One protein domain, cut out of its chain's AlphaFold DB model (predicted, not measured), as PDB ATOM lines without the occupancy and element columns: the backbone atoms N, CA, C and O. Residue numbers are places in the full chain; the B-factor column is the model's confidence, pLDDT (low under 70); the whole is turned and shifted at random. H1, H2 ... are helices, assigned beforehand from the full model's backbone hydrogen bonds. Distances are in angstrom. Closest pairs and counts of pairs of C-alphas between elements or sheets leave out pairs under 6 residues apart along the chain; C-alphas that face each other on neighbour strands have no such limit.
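This is residues 111 to 128 and 187 to 242 of the 242 residues of the protein "Phage portal protein" of Endobacter medicaginis (UniProt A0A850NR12). H2, the longest helix, lies side by side with H1, and the pair runs opposite ways; H3 lies away from both, reached by a long loop, in a flat, loose whole. The printed part has 74 residues with three named helices, H1, H2 and H3 along the chain, and no named strand: all helix. The radius of gyration of the C-alphas is 14.7 A, and the spans are 43 by 31 by 14 A.

H2, residues 187 to 205, is 26.5 A long and begins at C-alpha 187 (-13.221, 0.266, 45.146). H1, residues 112 to 128, is 24.1 A long. H3, residues 224 to 241, is 24.9 A long, ends at C-alpha 241 (-4.651, 24.429, 9.611), and has a kink of 32 degrees near residue 235.

H2 and H1 touch at a shallow tilt of 29 degrees; their closest C-alphas, of Gly 198 and Ala 118, are 5.4 A apart. H3 is apart from both. Every O i to N i+4 pair is within hydrogen-bond range in H1 and H2, and 10 of 14 in H3.

Residues 129 to 186 are not printed; C-alphas 128 and 187 are 10.1 A apart across the cut. The link from H2 to H3, residues 206 to 223, is long. Residues 241 to 242 have pLDDT under 70.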
ATOM      1  N   ALA A 111     -15.327  12.390  21.064       90.94
ATOM      2  CA  ALA A 111     -14.921  11.652  22.250       90.94
ATOM      3  C   ALA A 111     -15.932  11.725  23.403       90.94
ATOM      4  O   ALA A 111     -15.557  11.586  24.569       90.94
ATOM      5  N   GLY A 112     -17.219  11.902  23.089       89.56
ATOM      6  CA  GLY A 112     -18.273  12.052  24.096       89.56
ATOM      7  C   GLY A 112     -18.300  10.921  25.129       89.56
ATOM      8  O   GLY A 112     -18.505  11.181  26.308       89.56
ATOM      9  N   GLY A 113     -17.999   9.682  24.719       90.25
ATOM     10  CA  GLY A 113     -17.923   8.536  25.632       90.25
ATOM     11  C   GLY A 113     -16.802   8.638  26.673       90.25
ATOM     12  O   GLY A 113     -17.017   8.268  27.822       90.25
ATOM     13  N   VAL A 114     -15.632   9.171  26.304       90.62
ATOM     14  CA  VAL A 114     -14.506   9.383  27.238       90.62
ATOM     15  C   VAL A 114     -14.878  10.446  28.268       90.62
ATOM     16  O   VAL A 114     -14.742  10.224  29.467       90.62
ATOM     17  N   VAL A 115     -15.406  11.579  27.799       89.56
ATOM     18  CA  VAL A 115     -15.820  12.686  28.673       89.56
ATOM     19  C   VAL A 115     -16.929  12.238  29.624       89.56
ATOM     20  O   VAL A 115     -16.863  12.514  30.816       89.56
ATOM     21  N   HIS A 116     -17.914  11.490  29.123       90.50
ATOM     22  CA  HIS A 116     -18.995  10.953  29.945       90.50
ATOM     23  C   HIS A 116     -18.487   9.994  31.031       90.50
ATOM     24  O   HIS A 116     -18.907  10.102  32.178       90.50
ATOM     25  N   ARG A 117     -17.544   9.097  30.703       90.06
ATOM     26  CA  ARG A 117     -16.925   8.208  31.701       90.06
ATOM     27  C   ARG A 117     -16.168   8.982  32.778       90.06
ATOM     28  O   ARG A 117     -16.290   8.642  33.950       90.06
ATOM     29  N   ALA A 118     -15.414  10.012  32.393       89.50
ATOM     30  CA  ALA A 118     -14.697  10.856  33.345       89.50
ATOM     31  C   ALA A 118     -15.664  11.571  34.306       89.50
ATOM     32  O   ALA A 118     -15.464  11.517  35.517       89.50
ATOM     33  N   LEU A 119     -16.755  12.142  33.781       90.88
ATOM     34  CA  LEU A 119     -17.807  12.764  34.595       90.88
ATOM     35  C   LEU A 119     -18.468  11.760  35.551       90.88
ATOM     36  O   LEU A 119     -18.607  12.052  36.733       90.88
ATOM     37  N   GLY A 120     -18.801  10.554  35.083       90.38
ATOM     38  CA  GLY A 120     -19.387   9.516  35.940       90.38
ATOM     39  C   GLY A 120     -18.445   9.048  37.059       90.38
ATOM     40  O   GLY A 120     -18.885   8.777  38.178       90.38
ATOM     41  N   ALA A 121     -17.135   8.996  36.796       88.69
ATOM     42  CA  ALA A 121     -16.137   8.713  37.828       88.69
ATOM     43  C   ALA A 121     -16.043   9.849  38.866       88.69
ATOM     44  O   ALA A 121     -15.887   9.580  40.058       88.69
ATOM     45  N   ASP A 122     -16.171  11.110  38.440       87.62
ATOM     46  CA  ASP A 122     -16.237  12.270  39.339       87.62
ATOM     47  C   ASP A 122     -17.508  12.272  40.200       87.62
ATOM     48  O   ASP A 122     -17.432  12.499  41.411       87.62
ATOM     49  N   GLU A 123     -18.662  11.959  39.611       89.75
ATOM     50  CA  GLU A 123     -19.938  11.828  40.325       89.75
ATOM     51  C   GLU A 123     -19.878  10.706  41.365       89.75
ATOM     52  O   GLU A 123     -20.253  10.908  42.518       89.75
ATOM     53  N   THR A 124     -19.319   9.550  40.991       86.19
ATOM     54  CA  THR A 124     -19.120   8.420  41.910       86.19
ATOM     55  C   THR A 124     -18.194   8.806  43.063       86.19
ATOM     56  O   THR A 124     -18.495   8.518  44.219       86.19
ATOM     57  N   ALA A 125     -17.094   9.513  42.784       83.75
ATOM     58  CA  ALA A 125     -16.175   9.986  43.820       83.75
ATOM     59  C   ALA A 125     -16.819  10.997  44.772       83.75
ATOM     60  O   ALA A 125     -16.560  10.957  45.977       83.75
ATOM     61  N   SER A 126     -17.665  11.878  44.242       84.12
ATOM     62  CA  SER A 126     -18.408  12.863  45.032       84.12
ATOM     63  C   SER A 126     -19.431  12.169  45.928       84.12
ATOM     64  O   SER A 126     -19.425  12.380  47.135       84.12
ATOM     65  N   ALA A 127     -20.216  11.243  45.368       81.94
ATOM     66  CA  ALA A 127     -21.199  10.460  46.112       81.94
ATOM     67  C   ALA A 127     -20.556   9.582  47.193       81.94
ATOM     68  O   ALA A 127     -21.104   9.452  48.288       81.94
ATOM     69  N   MET A 128     -19.379   9.006  46.917       76.06
ATOM     70  CA  MET A 128     -18.575   8.366  47.953       76.06
ATOM     71  C   MET A 128     -18.205   9.408  49.009       76.06
ATOM     72  O   MET A 128     -18.669   9.301  50.130       76.06
ATOM     73  N   GLU A 187     -12.426  -0.634  45.983       74.94
ATOM     74  CA  GLU A 187     -13.221   0.266  45.146       74.94
ATOM     75  C   GLU A 187     -12.642   1.684  45.142       74.94
ATOM     76  O   GLU A 187     -12.612   2.325  44.096       74.94
ATOM     77  N   GLN A 188     -12.095   2.161  46.268       75.00
ATOM     78  CA  GLN A 188     -11.432   3.471  46.330       75.00
ATOM     79  C   GLN A 188     -10.143   3.495  45.502       75.00
ATOM     80  O   GLN A 188      -9.892   4.460  44.779       75.00
ATOM     81  N   LEU A 189      -9.338   2.429  45.575       78.38
ATOM     82  CA  LEU A 189      -8.124   2.299  44.758       78.38
ATOM     83  C   LEU A 189      -8.467   2.191  43.268       78.38
ATOM     84  O   LEU A 189      -7.840   2.854  42.441       78.38
ATOM     85  N   GLN A 190      -9.493   1.411  42.926       84.31
ATOM     86  CA  GLN A 190      -9.977   1.279  41.554       84.31
ATOM     87  C   GLN A 190     -10.531   2.606  41.015       84.31
ATOM     88  O   GLN A 190     -10.296   2.949  39.853       84.31
ATOM     89  N   LEU A 191     -11.235   3.375  41.845       85.06
ATOM     90  CA  LEU A 191     -11.755   4.688  41.477       85.06
ATOM     91  C   LEU A 191     -10.627   5.697  41.249       85.06
ATOM     92  O   LEU A 191     -10.651   6.411  40.249       85.06
ATOM     93  N   LEU A 192      -9.615   5.720  42.122       84.00
ATOM     94  CA  LEU A 192      -8.431   6.561  41.932       84.00
ATOM     95  C   LEU A 192      -7.736   6.236  40.604       84.00
ATOM     96  O   LEU A 192      -7.515   7.140  39.800       84.00
ATOM     97  N   ALA A 193      -7.480   4.952  40.336       84.56
ATOM     98  CA  ALA A 193      -6.903   4.513  39.070       84.56
ATOM     99  C   ALA A 193      -7.772   4.942  37.875       84.56
ATOM    100  O   ALA A 193      -7.260   5.483  36.900       84.56
ATOM    101  N   THR A 194      -9.095   4.780  37.964       87.62
ATOM    102  CA  THR A 194     -10.038   5.191  36.905       87.62
ATOM    103  C   THR A 194      -9.954   6.690  36.609       87.62
ATOM    104  O   THR A 194      -9.961   7.083  35.442       87.62
ATOM    105  N   ARG A 195      -9.816   7.536  37.637       85.69
ATOM    106  CA  ARG A 195      -9.641   8.990  37.469       85.69
ATOM    107  C   ARG A 195      -8.309   9.328  36.800       85.69
ATOM    108  O   ARG A 195      -8.275  10.172  35.910       85.69
ATOM    109  N   GLU A 196      -7.230   8.653  37.192       85.38
ATOM    110  CA  GLU A 196      -5.905   8.827  36.580       85.38
ATOM    111  C   GLU A 196      -5.911   8.430  35.099       85.38
ATOM    112  O   GLU A 196      -5.453   9.194  34.247       85.38
ATOM    113  N   PHE A 197      -6.518   7.285  34.768       86.81
ATOM    114  CA  PHE A 197      -6.726   6.882  33.378       86.81
ATOM    115  C   PHE A 197      -7.596   7.889  32.615       86.81
ATOM    116  O   PHE A 197      -7.278   8.210  31.472       86.81
ATOM    117  N   GLY A 198      -8.635   8.441  33.247       87.81
ATOM    118  CA  GLY A 198      -9.488   9.474  32.655       87.81
ATOM    119  C   GLY A 198      -8.716  10.739  32.259       87.81
ATOM    120  O   GLY A 198      -8.898  11.244  31.149       87.81
ATOM    121  N   VAL A 199      -7.796  11.215  33.108       88.12
ATOM    122  CA  VAL A 199      -6.913  12.354  32.780       88.12
ATOM    123  C   VAL A 199      -6.050  12.035  31.557       88.12
ATOM    124  O   VAL A 199      -5.961  12.854  30.637       88.12
ATOM    125  N   ALA A 200      -5.464  10.836  31.504       90.06
ATOM    126  CA  ALA A 200      -4.647  10.403  30.374       90.06
ATOM    127  C   ALA A 200      -5.454  10.272  29.069       90.06
ATOM    128  O   ALA A 200      -4.958  10.646  28.001       90.06
ATOM    129  N   GLU A 201      -6.697   9.780  29.134       90.88
ATOM    130  CA  GLU A 201      -7.596   9.736  27.978       90.88
ATOM    131  C   GLU A 201      -7.902  11.154  27.473       90.88
ATOM    132  O   GLU A 201      -7.745  11.412  26.280       90.88
ATOM    133  N   ILE A 202      -8.252  12.096  28.359       91.31
ATOM    134  CA  ILE A 202      -8.532  13.493  27.980       91.31
ATOM    135  C   ILE A 202      -7.298  14.157  27.357       91.31
ATOM    136  O   ILE A 202      -7.410  14.779  26.299       91.31
ATOM    137  N   CYS A 203      -6.115  13.994  27.954       92.00
ATOM    138  CA  CYS A 203      -4.868  14.537  27.406       92.00
ATOM    139  C   CYS A 203      -4.604  14.012  25.986       92.00
ATOM    140  O   CYS A 203      -4.301  14.788  25.076       92.00
ATOM    141  N   ARG A 204      -4.822  12.709  25.765       90.75
ATOM    142  CA  ARG A 204      -4.661  12.066  24.454       90.75
ATOM    143  C   ARG A 204      -5.605  12.637  23.397       90.75
ATOM    144  O   ARG A 204      -5.191  12.785  22.251       90.75
ATOM    145  N   LEU A 205      -6.837  12.989  23.768       91.38
ATOM    146  CA  LEU A 205      -7.805  13.591  22.845       91.38
ATOM    147  C   LEU A 205      -7.347  14.947  22.302       91.38
ATOM    148  O   LEU A 205      -7.584  15.247  21.135       91.38
ATOM    149  N   PHE A 206      -6.685  15.752  23.134       91.38
ATOM    150  CA  PHE A 206      -6.148  17.059  22.741       91.38
ATOM    151  C   PHE A 206      -4.702  16.990  22.224       91.38
ATOM    152  O   PHE A 206      -4.107  18.028  21.943       91.38
ATOM    153  N   GLY A 207      -4.118  15.791  22.118       90.81
ATOM    154  CA  GLY A 207      -2.716  15.612  21.728       90.81
ATOM    155  C   GLY A 207      -1.722  16.167  22.753       90.81
ATOM    156  O   GLY A 207      -0.562  16.395  22.413       90.81
ATOM    157  N   ILE A 208      -2.163  16.406  23.989       92.44
ATOM    158  CA  ILE A 208      -1.344  16.952  25.069       92.44
ATOM    159  C   ILE A 208      -0.610  15.794  25.752       92.44
ATOM    160  O   ILE A 208      -1.248  14.813  26.141       92.44
ATOM    161  N   PRO A 209       0.713  15.884  25.949       91.50
ATOM    162  CA  PRO A 209       1.432  14.918  26.763       91.50
ATOM    163  C   PRO A 209       0.978  14.966  28.226       91.50
ATOM    164  O   PRO A 209       1.092  15.997  28.886       91.50
ATOM    165  N   GLU A 210       0.484  13.837  28.732       90.12
ATOM    166  CA  GLU A 210      -0.066  13.707  30.089       90.12
ATOM    167  C   GLU A 210       0.895  14.162  31.209       90.12
ATOM    168  O   GLU A 210       0.431  14.889  32.091       90.12
ATOM    169  N   PRO A 211       2.220  13.910  31.145       89.19
ATOM    170  CA  PRO A 211       3.152  14.365  32.183       89.19
ATOM    171  C   PRO A 211       3.221  15.887  32.370       89.19
ATOM    172  O   PRO A 211       3.616  16.352  33.436       89.19
ATOM    173  N   LEU A 212       2.819  16.684  31.370       87.19
ATOM    174  CA  LEU A 212       2.740  18.148  31.497       87.19
ATOM    175  C   LEU A 212       1.543  18.615  32.339       87.19
ATOM    176  O   LEU A 212       1.532  19.758  32.788       87.19
ATOM    177  N   MET A 213       0.535  17.757  32.519       85.50
ATOM    178  CA  MET A 213      -0.712  18.055  33.234       85.50
ATOM    179  C   MET A 213      -0.760  17.424  34.632       85.50
ATOM    180  O   MET A 213      -1.727  17.614  35.371       85.50
ATOM    181  N   GLN A 214       0.276  16.674  35.004       82.94
ATOM    182  CA  GLN A 214       0.386  16.050  36.316       82.94
ATOM    183  C   GLN A 214       0.731  17.066  37.413       82.94
ATOM    184  O   GLN A 214       1.220  18.166  37.163       82.94
ATOM    185  N   THR A 215       0.482  16.679  38.665       75.00
ATOM    186  CA  THR A 215       0.803  17.474  39.857       75.00
ATOM    187  C   THR A 215       1.603  16.652  40.870       75.00
ATOM    188  O   THR A 215       1.562  15.419  40.879       75.00
ATOM    189  N   GLY A 216       2.365  17.336  41.729       76.38
ATOM    190  CA  GLY A 216       3.145  16.707  42.798       76.38
ATOM    191  C   GLY A 216       4.319  15.864  42.290       76.38
ATOM    192  O   GLY A 216       5.012  16.246  41.353       76.38
ATOM    193  N   ALA A 217       4.540  14.704  42.913       70.75
ATOM    194  CA  ALA A 217       5.695  13.834  42.654       70.75
ATOM    195  C   ALA A 217       5.729  13.201  41.250       70.75
ATOM    196  O   ALA A 217       6.706  12.546  40.898       70.75
ATOM    197  N   ARG A 218       4.659  13.360  40.464       75.62
ATOM    198  CA  ARG A 218       4.562  12.817  39.106       75.62
ATOM    199  C   ARG A 218       5.073  13.787  38.036       75.62
ATOM    200  O   ARG A 218       5.377  13.361  36.931       75.62
ATOM    201  N   VAL A 219       5.241  15.068  38.376       81.50
ATOM    202  CA  VAL A 219       5.795  16.065  37.449       81.50
ATOM    203  C   VAL A 219       7.211  15.644  37.027       81.50
ATOM    204  O   VAL A 219       8.050  15.385  37.896       81.50
ATOM    205  N   PRO A 220       7.509  15.573  35.718       83.31
ATOM    206  CA  PRO A 220       8.829  15.185  35.242       83.31
ATOM    207  C   PRO A 220       9.890  16.212  35.660       83.31
ATOM    208  O   PRO A 220       9.660  17.417  35.598       83.31
ATOM    209  N   ALA A 221      11.076  15.727  36.040       85.25
ATOM    210  CA  ALA A 221      12.200  16.582  36.431       85.25
ATOM    211  C   ALA A 221      12.704  17.471  35.277       85.25
ATOM    212  O   ALA A 221      13.114  18.605  35.511       85.25
ATOM    213  N   ASP A 222      12.643  16.967  34.039       89.50
ATOM    214  CA  ASP A 222      12.913  17.728  32.818       89.50
ATOM    215  C   ASP A 222      11.661  17.754  31.914       89.50
ATOM    216  O   ASP A 222      11.245  16.704  31.408       89.50
ATOM    217  N   PRO A 223      11.041  18.930  31.688       87.44
ATOM    218  CA  PRO A 223       9.868  19.061  30.826       87.44
ATOM    219  C   PRO A 223      10.210  19.164  29.330       87.44
ATOM    220  O   PRO A 223       9.308  19.070  28.494       87.44
ATOM    221  N   THR A 224      11.478  19.358  28.960       91.06
ATOM    222  CA  THR A 224      11.912  19.648  27.581       91.06
ATOM    223  C   THR A 224      11.413  18.648  26.525       91.06
ATOM    224  O   THR A 224      10.820  19.097  25.535       91.06
ATOM    225  N   PRO A 225      11.569  17.315  26.685       91.56
ATOM    226  CA  PRO A 225      11.094  16.360  25.677       91.56
ATOM    227  C   PRO A 225       9.570  16.406  25.510       91.56
ATOM    228  O   PRO A 225       9.050  16.254  24.404       91.56
ATOM    229  N   TRP A 226       8.845  16.682  26.594       91.12
ATOM    230  CA  TRP A 226       7.391  16.789  26.579       91.12
ATOM    231  C   TRP A 226       6.914  18.072  25.899       91.12
ATOM    232  O   TRP A 226       5.928  18.036  25.169       91.12
ATOM    233  N   LEU A 227       7.628  19.187  26.062       91.19
ATOM    234  CA  LEU A 227       7.340  20.429  25.336       91.19
ATOM    235  C   LEU A 227       7.558  20.270  23.826       91.19
ATOM    236  O   LEU A 227       6.746  20.756  23.037       91.19
ATOM    237  N   ALA A 228       8.612  19.556  23.420       92.06
ATOM    238  CA  ALA A 228       8.848  19.236  22.013       92.06
ATOM    239  C   ALA A 228       7.727  18.355  21.441       92.06
ATOM    240  O   ALA A 228       7.217  18.640  20.356       92.06
ATOM    241  N   LEU A 229       7.298  17.334  22.192       92.12
ATOM    242  CA  LEU A 229       6.174  16.488  21.798       92.12
ATOM    243  C   LEU A 229       4.880  17.302  21.688       92.12
ATOM    244  O   LEU A 229       4.227  17.243  20.656       92.12
ATOM    245  N   PHE A 230       4.561  18.135  22.683       92.94
ATOM    246  CA  PHE A 230       3.396  19.027  22.668       92.94
ATOM    247  C   PHE A 230       3.377  19.950  21.443       92.94
ATOM    248  O   PHE A 230       2.336  20.117  20.802       92.94
ATOM    249  N   ALA A 231       4.529  20.519  21.076       92.00
ATOM    250  CA  ALA A 231       4.635  21.352  19.885       92.00
ATOM    251  C   ALA A 231       4.289  20.575  18.602       92.00
ATOM    252  O   ALA A 231       3.614  21.112  17.727       92.00
ATOM    253  N   GLN A 232       4.702  19.311  18.505       91.06
ATOM    254  CA  GLN A 232       4.459  18.464  17.335       91.06
ATOM    255  C   GLN A 232       3.040  17.884  17.295       91.06
ATOM    256  O   GLN A 232       2.431  17.842  16.230       91.06
ATOM    257  N   THR A 233       2.507  17.429  18.430       90.50
ATOM    258  CA  THR A 233       1.250  16.665  18.482       90.50
ATOM    259  C   THR A 233       0.021  17.527  18.723       90.50
ATOM    260  O   THR A 233      -1.049  17.183  18.228       90.50
ATOM    261  N   ALA A 234       0.148  18.631  19.465       89.88
ATOM    262  CA  ALA A 234      -0.975  19.511  19.785       89.88
ATOM    263  C   ALA A 234      -0.930  20.816  18.983       89.88
ATOM    264  O   ALA A 234      -1.933  21.207  18.392       89.88
ATOM    265  N   LEU A 235       0.219  21.501  18.948       89.25
ATOM    266  CA  LEU A 235       0.297  22.834  18.338       89.25
ATOM    267  C   LEU A 235       0.409  22.801  16.814       89.25
ATOM    268  O   LEU A 235      -0.329  23.525  16.151       89.25
ATOM    269  N   ALA A 236       1.311  21.993  16.252       89.00
ATOM    270  CA  ALA A 236       1.562  21.988  14.810       89.00
ATOM    271  C   ALA A 236       0.302  21.707  13.969       89.00
ATOM    272  O   ALA A 236       0.068  22.470  13.035       89.00
ATOM    273  N   PRO A 237      -0.566  20.729  14.303       85.12
ATOM    274  CA  PRO A 237      -1.797  20.508  13.544       85.12
ATOM    275  C   PRO A 237      -2.723  21.729  13.557       85.12
ATOM    276  O   PRO A 237      -3.278  22.091  12.529       85.12
ATOM    277  N   ILE A 238      -2.838  22.409  14.702       84.44
ATOM    278  CA  ILE A 238      -3.687  23.598  14.846       84.44
ATOM    279  C   ILE A 238      -3.112  24.771  14.050       84.44
ATOM    280  O   ILE A 238      -3.848  25.469  13.364       84.44
ATOM    281  N   VAL A 239      -1.803  25.006  14.146       83.25
ATOM    282  CA  VAL A 239      -1.147  26.148  13.490       83.25
ATOM    283  C   VAL A 239      -1.034  25.949  11.980       83.25
ATOM    284  O   VAL A 239      -1.112  26.927  11.253       83.25
ATOM    285  N   CYS A 240      -0.860  24.720  11.492       79.50
ATOM    286  CA  CYS A 240      -0.805  24.445  10.055       79.50
ATOM    287  C   CYS A 240      -2.183  24.492   9.372       79.50
ATOM    288  O   CYS A 240      -2.235  24.651   8.154       79.50
ATOM    289  N   GLU A 241      -3.275  24.331  10.123       67.19
ATOM    290  CA  GLU A 241      -4.651  24.429   9.611       67.19
ATOM    291  C   GLU A 241      -5.230  25.863   9.664       67.19
ATOM    292  O   GLU A 241      -6.270  26.107   9.048       67.19
ATOM    293  N   ILE A 242      -4.580  26.798  10.378       63.19
ATOM    294  CA  ILE A 242      -4.961  28.223  10.525       63.19
ATOM    295  C   ILE A 242      -4.140  29.106   9.583       63.19
ATOM    296  O   ILE A 242      -4.753  29.999   8.954       63.19
TER     297      ILE A 242